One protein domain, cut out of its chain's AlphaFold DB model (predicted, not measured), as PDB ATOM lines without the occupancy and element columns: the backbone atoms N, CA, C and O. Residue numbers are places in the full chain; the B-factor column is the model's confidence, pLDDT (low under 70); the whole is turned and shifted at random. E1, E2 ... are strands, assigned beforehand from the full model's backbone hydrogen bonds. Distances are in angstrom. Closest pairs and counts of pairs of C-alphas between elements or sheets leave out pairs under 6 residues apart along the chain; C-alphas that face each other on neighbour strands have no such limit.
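Overview. This is residues 7 to 49 of the 157 residues of an uncharacterized protein of Candidatus Aminicenantes bacterium ADurb.Bin147 (UniProt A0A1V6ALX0). The domain is a small, strongly twisted sheet of three strands with one long loop, residues 12 to 33, that swings out past the end of E1 and folds back over one face of the sheet before the chain enters E2. E2 runs between E1 and E3, and a tight turn at residues 40 and 41 joins E2 to E3. The printed part has 43 residues, with three named strands in the order E1, E2, E3 along the chain and no named helix; the class is all strand, though only 18 of the 43 residues, under half, are in named elements. The sheet's order is E1, E2, E3, and its neighbour strands are antiparallel. The whole is compact, with a radius of gyration of the C-alphas of 8.9 A, and rounded, spanning 24 by 19 by 14 A.

Arrangement. The first strand, E1, residues 7 to 11, is an edge strand of the sheet. Its neighbour is E2, residues 34 to 39, and the two are antiparallel, with 153 degrees between their N-to-C directions. Their C-alphas that face each other run from 7 and 38, 5.0 A apart, to 11 and 34, 5.3 A apart; the C-alphas of Leu 10 and Leu 35 face each other at 4.4 A. On the backbone, N 9 and O 36 are 3.1 A apart and N 36 and O 9 are 2.8 A apart, both within hydrogen-bond range. E1 and E2 form a hairpin, although their link is long. E2 is the inner strand, and its other neighbour is E3, residues 42 to 48, the second edge strand. E2 and E3 are antiparallel, with 152 degrees between their directions, and form a hairpin with a tight link. The C-alphas of Thr 38 and His 43 face each other at 4.4 A, and those of Val 34 and Gln 48 at 4.5 A. N 39 and O 42, 2.9 A apart, and N 44 and O 37, 2.8 A apart, are within hydrogen-bond range. Farther along E3, N 46 and N 47 are both within hydrogen-bond range of O 35, at 2.9 A and 3.4 A. The three strands together form a meander, each strand after the first being the antiparallel neighbour of the one before, with no named helix between. The sheet is strongly twisted: its C-alphas lie up to 4.7 A off the best plane through them.

Along the chain. E1 begins at Glu 7, with its C-alpha at (50.538, -27.912, -24.137), and ends at Asp 11; its first and last C-alphas are 12.6 A apart. Residues 12 to 33 follow with no named element. E2 begins at Val 34, with its C-alpha at (47.709, -17.730, -15.345), and reaches Leu 39, 15.8 A from first to last C-alpha. Asn 40 and Gly 41 make the turn. E3 has seven residues and is the longest strand; it runs from Ala 42 to Gln 48, whose C-alpha is at (47.343, -18.325, -10.868), and measures 17.4 A from first to last C-alpha.

Size, cuts and confidence. The two C-alphas farthest apart are those of Asn 40 and Asn 49, at 24.4 A. The first and last printed C-alphas, those of Glu 7 and Asn 49, are 18.9 A apart. The printed part has no cut. The link from E1 to E2 is long, with 22 residues, and its C-alphas lie 4 to 11 A from the mean of the C-alphas; the link from E2 to E3, with two residues, is tight. The mean pLDDT of the printed part of this model is 94.0, and no printed residue is under 70.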
ATOM      1  N   GLU A   7      49.658 -29.072 -24.093       91.00
ATOM      2  CA  GLU A   7      50.538 -27.912 -24.137       91.00
ATOM      3  C   GLU A   7      50.455 -27.168 -22.807       91.00
ATOM      4  O   GLU A   7      49.363 -26.867 -22.330       91.00
ATOM      5  N   TYR A   8      51.602 -26.860 -22.207       92.12
ATOM      6  CA  TYR A   8      51.678 -26.050 -20.994       92.12
ATOM      7  C   TYR A   8      52.244 -24.684 -21.346       92.12
ATOM      8  O   TYR A   8      53.323 -24.596 -21.925       92.12
ATOM      9  N   TRP A   9      51.529 -23.625 -20.983       93.94
ATOM     10  CA  TRP A   9      51.923 -22.266 -21.336       93.94
ATOM     11  C   TRP A   9      51.421 -21.261 -20.302       93.94
ATOM     12  O   TRP A   9      50.438 -21.493 -19.598       93.94
ATOM     13  N   LEU A  10      52.138 -20.148 -20.180       95.38
ATOM     14  CA  LEU A  10      51.872 -19.109 -19.193       95.38
ATOM     15  C   LEU A  10      51.388 -17.842 -19.893       95.38
ATOM     16  O   LEU A  10      52.128 -17.238 -20.667       95.38
ATOM     17  N   ASP A  11      50.178 -17.402 -19.559       96.06
ATOM     18  CA  ASP A  11      49.712 -16.069 -19.915       96.06
ATOM     19  C   ASP A  11      50.165 -15.076 -18.845       96.06
ATOM     20  O   ASP A  11      49.591 -15.018 -17.758       96.06
ATOM     21  N   VAL A  12      51.196 -14.286 -19.133       92.75
ATOM     22  CA  VAL A  12      51.671 -13.241 -18.214       92.75
ATOM     23  C   VAL A  12      50.890 -11.928 -18.333       92.75
ATOM     24  O   VAL A  12      50.948 -11.121 -17.407       92.75
ATOM     25  N   THR A  13      50.154 -11.698 -19.427       93.56
ATOM     26  CA  THR A  13      49.524 -10.398 -19.736       93.56
ATOM     27  C   THR A  13      48.007 -10.394 -19.568       93.56
ATOM     28  O   THR A  13      47.420  -9.325 -19.397       93.56
ATOM     29  N   GLY A  14      47.368 -11.560 -19.638       94.06
ATOM     30  CA  GLY A  14      45.916 -11.700 -19.704       94.06
ATOM     31  C   GLY A  14      45.325 -11.328 -21.066       94.06
ATOM     32  O   GLY A  14      44.114 -11.127 -21.147       94.06
ATOM     33  N   ASN A  15      46.163 -11.152 -22.097       95.06
ATOM     34  CA  ASN A  15      45.780 -10.652 -23.423       95.06
ATOM     35  C   ASN A  15      46.600 -11.338 -24.528       95.06
ATOM     36  O   ASN A  15      47.458 -10.723 -25.166       95.06
ATOM     37  N   VAL A  16      46.369 -12.631 -24.728       93.75
ATOM     38  CA  VAL A  16      47.082 -13.443 -25.722       93.75
ATOM     39  C   VAL A  16      46.474 -13.234 -27.106       93.75
ATOM     40  O   VAL A  16      45.266 -13.379 -27.298       93.75
ATOM     41  N   THR A  17      47.314 -12.923 -28.095       93.88
ATOM     42  CA  THR A  17      46.879 -12.742 -29.486       93.88
ATOM     43  C   THR A  17      46.202 -14.002 -30.020       93.88
ATOM     44  O   THR A  17      46.754 -15.095 -29.938       93.88
ATOM     45  N   GLY A  18      45.018 -13.840 -30.614       92.00
ATOM     46  CA  GLY A  18      44.255 -14.942 -31.206       92.00
ATOM     47  C   GLY A  18      43.347 -15.693 -30.228       92.00
ATOM     48  O   GLY A  18      42.589 -16.551 -30.672       92.00
ATOM     49  N   LEU A  19      43.357 -15.353 -28.933       93.62
ATOM     50  CA  LEU A  19      42.432 -15.909 -27.945       93.62
ATOM     51  C   LEU A  19      41.393 -14.868 -27.511       93.62
ATOM     52  O   LEU A  19      41.691 -13.686 -27.361       93.62
ATOM     53  N   THR A  20      40.156 -15.322 -27.298       95.38
ATOM     54  CA  THR A  20      39.048 -14.484 -26.812       95.38
ATOM     55  C   THR A  20      38.688 -14.886 -25.388       95.38
ATOM     56  O   THR A  20      38.454 -16.066 -25.116       95.38
ATOM     57  N   ALA A  21      38.649 -13.915 -24.474       95.75
ATOM     58  CA  ALA A  21      38.299 -14.145 -23.072       95.75
ATOM     59  C   ALA A  21      36.936 -14.851 -22.938       95.75
ATOM     60  O   ALA A  21      35.988 -14.536 -23.657       95.75
ATOM     61  N   GLY A  22      36.850 -15.830 -22.036       93.75
ATOM     62  CA  GLY A  22      35.656 -16.651 -21.818       93.75
ATOM     63  C   GLY A  22      35.416 -17.746 -22.866       93.75
ATOM     64  O   GLY A  22      34.477 -18.524 -22.720       93.75
ATOM     65  N   THR A  23      36.256 -17.851 -23.902       95.06
ATOM     66  CA  THR A  23      36.125 -18.869 -24.957       95.06
ATOM     67  C   THR A  23      37.078 -20.036 -24.706       95.06
ATOM     68  O   THR A  23      38.239 -19.826 -24.362       95.06
ATOM     69  N   ASN A  24      36.603 -21.276 -24.877       92.81
ATOM     70  CA  ASN A  24      37.396 -22.508 -24.725       92.81
ATOM     71  C   ASN A  24      38.197 -22.595 -23.408       92.81
ATOM     72  O   ASN A  24      39.268 -23.191 -23.377       92.81
ATOM     73  N   GLY A  25      37.700 -21.991 -22.324       92.56
ATOM     74  CA  GLY A  25      38.351 -21.999 -21.008       92.56
ATOM     75  C   GLY A  25      39.485 -20.979 -20.823       92.56
ATOM     76  O   GLY A  25      40.092 -20.930 -19.752       92.56
ATOM     77  N   TYR A  26      39.757 -20.126 -21.817       96.31
ATOM     78  CA  TYR A  26      40.682 -19.005 -21.654       96.31
ATOM     79  C   TYR A  26      40.060 -17.921 -20.760       96.31
ATOM     80  O   TYR A  26      38.996 -17.393 -21.080       96.31
ATOM     81  N   ILE A  27      40.720 -17.572 -19.647       95.69
ATOM     82  CA  ILE A  27      40.222 -16.539 -18.720       95.69
ATOM     83  C   ILE A  27      40.329 -15.153 -19.375       95.69
ATOM     84  O   ILE A  27      39.317 -14.478 -19.537       95.69
ATOM     85  N   GLY A  28      41.532 -14.757 -19.807       92.94
ATOM     86  CA  GLY A  28      41.785 -13.490 -20.504       92.94
ATOM     87  C   GLY A  28      41.310 -12.234 -19.759       92.94
ATOM     88  O   GLY A  28      41.245 -12.197 -18.531       92.94
ATOM     89  N   GLY A  29      41.002 -11.174 -20.514       91.81
ATOM     90  CA  GLY A  29      40.394  -9.950 -19.976       91.81
ATOM     91  C   GLY A  29      41.332  -9.116 -19.099       91.81
ATOM     92  O   GLY A  29      40.878  -8.453 -18.170       91.81
ATOM     93  N   GLY A  30      42.643  -9.174 -19.354       91.94
ATOM     94  CA  GLY A  30      43.659  -8.501 -18.538       91.94
ATOM     95  C   GLY A  30      44.076  -9.268 -17.281       91.94
ATOM     96  O   GLY A  30      44.947  -8.806 -16.542       91.94
ATOM     97  N   GLN A  31      43.516 -10.457 -17.042       92.12
ATOM     98  CA  GLN A  31      43.950 -11.330 -15.958       92.12
ATOM     99  C   GLN A  31      45.166 -12.171 -16.377       92.12
ATOM    100  O   GLN A  31      45.036 -13.287 -16.875       92.12
ATOM    101  N   GLY A  32      46.361 -11.617 -16.167       93.44
ATOM    102  CA  GLY A  32      47.636 -12.305 -16.386       93.44
ATOM    103  C   GLY A  32      48.121 -13.139 -15.194       93.44
ATOM    104  O   GLY A  32      47.511 -13.190 -14.125       93.44
ATOM    105  N   GLY A  33      49.268 -13.782 -15.381       95.50
ATOM    106  CA  GLY A  33      49.888 -14.695 -14.424       95.50
ATOM    107  C   GLY A  33      49.139 -16.018 -14.276       95.50
ATOM    108  O   GLY A  33      49.122 -16.584 -13.180       95.50
ATOM    109  N   VAL A  34      48.487 -16.486 -15.342       97.00
ATOM    110  CA  VAL A  34      47.709 -17.730 -15.345       97.00
ATOM    111  C   VAL A  34      48.457 -18.795 -16.135       97.00
ATOM    112  O   VAL A  34      48.736 -18.623 -17.321       97.00
ATOM    113  N   LEU A  35      48.787 -19.899 -15.468       96.00
ATOM    114  CA  LEU A  35      49.371 -21.074 -16.101       96.00
ATOM    115  C   LEU A  35      48.244 -21.965 -16.618       96.00
ATOM    116  O   LEU A  35      47.355 -22.354 -15.853       96.00
ATOM    117  N   TYR A  36      48.313 -22.309 -17.898       96.56
ATOM    118  CA  TYR A  36      47.346 -23.154 -18.576       96.56
ATOM    119  C   TYR A  36      47.953 -24.500 -18.960       96.56
ATOM    120  O   TYR A  36      49.133 -24.607 -19.294       96.56
ATOM    121  N   MET A  37      47.096 -25.515 -18.964       95.50
ATOM    122  CA  MET A  37      47.261 -26.728 -19.752       95.50
ATOM    123  C   MET A  37      46.216 -26.685 -20.868       95.50
ATOM    124  O   MET A  37      45.023 -26.673 -20.580       95.50
ATOM    125  N   THR A  38      46.629 -26.668 -22.129       94.69
ATOM    126  CA  THR A  38      45.728 -26.850 -23.269       94.69
ATOM    127  C   THR A  38      45.695 -28.321 -23.647       94.69
ATOM    128  O   THR A  38      46.745 -28.933 -23.830       94.69
ATOM    129  N   LEU A  39      44.500 -28.883 -23.803       93.06
ATOM    130  CA  LEU A  39      44.292 -30.203 -24.391       93.06
ATOM    131  C   LEU A  39      43.372 -30.047 -25.598       93.06
ATOM    132  O   LEU A  39      42.232 -29.610 -25.447       93.06
ATOM    133  N   ASN A  40      43.867 -30.397 -26.786       88.06
ATOM    134  CA  ASN A  40      43.097 -30.383 -28.038       88.06
ATOM    135  C   ASN A  40      42.330 -29.059 -28.282       88.06
ATOM    136  O   ASN A  40      41.197 -29.063 -28.755       88.06
ATOM    137  N   GLY A  41      42.945 -27.921 -27.936       87.00
ATOM    138  CA  GLY A  41      42.379 -26.576 -28.120       87.00
ATOM    139  C   GLY A  41      41.504 -26.054 -26.972       87.00
ATOM    140  O   GLY A  41      41.117 -24.889 -27.003       87.00
ATOM    141  N   ALA A  42      41.218 -26.866 -25.949       92.75
ATOM    142  CA  ALA A  42      40.558 -26.416 -24.723       92.75
ATOM    143  C   ALA A  42      41.595 -26.050 -23.654       92.75
ATOM    144  O   ALA A  42      42.491 -26.843 -23.358       92.75
ATOM    145  N   HIS A  43      41.467 -24.864 -23.065       95.50
ATOM    146  CA  HIS A  43      42.393 -24.305 -22.088       95.50
ATOM    147  C   HIS A  43      41.908 -24.556 -20.661       95.50
ATOM    148  O   HIS A  43      40.808 -24.164 -20.277       95.50
ATOM    149  N   PHE A  44      42.761 -25.169 -19.847       96.38
ATOM    150  CA  PHE A  44      42.496 -25.439 -18.441       96.38
ATOM    151  C   PHE A  44      43.434 -24.581 -17.587       96.38
ATOM    152  O   PHE A  44      44.643 -24.830 -17.598       96.38
ATOM    153  N   PRO A  45      42.931 -23.567 -16.861       95.62
ATOM    154  CA  PRO A  45      43.752 -22.818 -15.917       95.62
ATOM    155  C   PRO A  45      44.107 -23.727 -14.735       95.62
ATOM    156  O   PRO A  45      43.227 -24.184 -14.008       95.62
ATOM    157  N   ILE A  46      45.397 -24.001 -14.550       95.19
ATOM    158  CA  ILE A  46      45.892 -24.927 -13.517       95.19
ATOM    159  C   ILE A  46      46.552 -24.207 -12.337       95.19
ATOM    160  O   ILE A  46      46.626 -24.767 -11.246       95.19
ATOM    161  N   ALA A  47      47.012 -22.967 -12.528       94.75
ATOM    162  CA  ALA A  47      47.533 -22.124 -11.453       94.75
ATOM    163  C   ALA A  47      47.409 -20.630 -11.793       94.75
ATOM    164  O   ALA A  47      47.374 -20.241 -12.959       94.75
ATOM    165  N   GLN A  48      47.378 -19.787 -10.760       95.12
ATOM    166  CA  GLN A  48      47.343 -18.325 -10.868       95.12
ATOM    167  C   GLN A  48      48.495 -17.695 -10.085       95.12
ATOM    168  O   GLN A  48      49.078 -18.327  -9.204       95.12
ATOM    169  N   ASN A  49      48.772 -16.421 -10.367       95.62
ATOM    170  CA  ASN A  49      49.894 -15.669  -9.804       95.62
ATOM    171  C   ASN A  49      51.259 -16.299 -10.128       95.62
ATOM    172  O   ASN A  49      52.188 -16.243  -9.319       95.62
TER     173      ASN A  49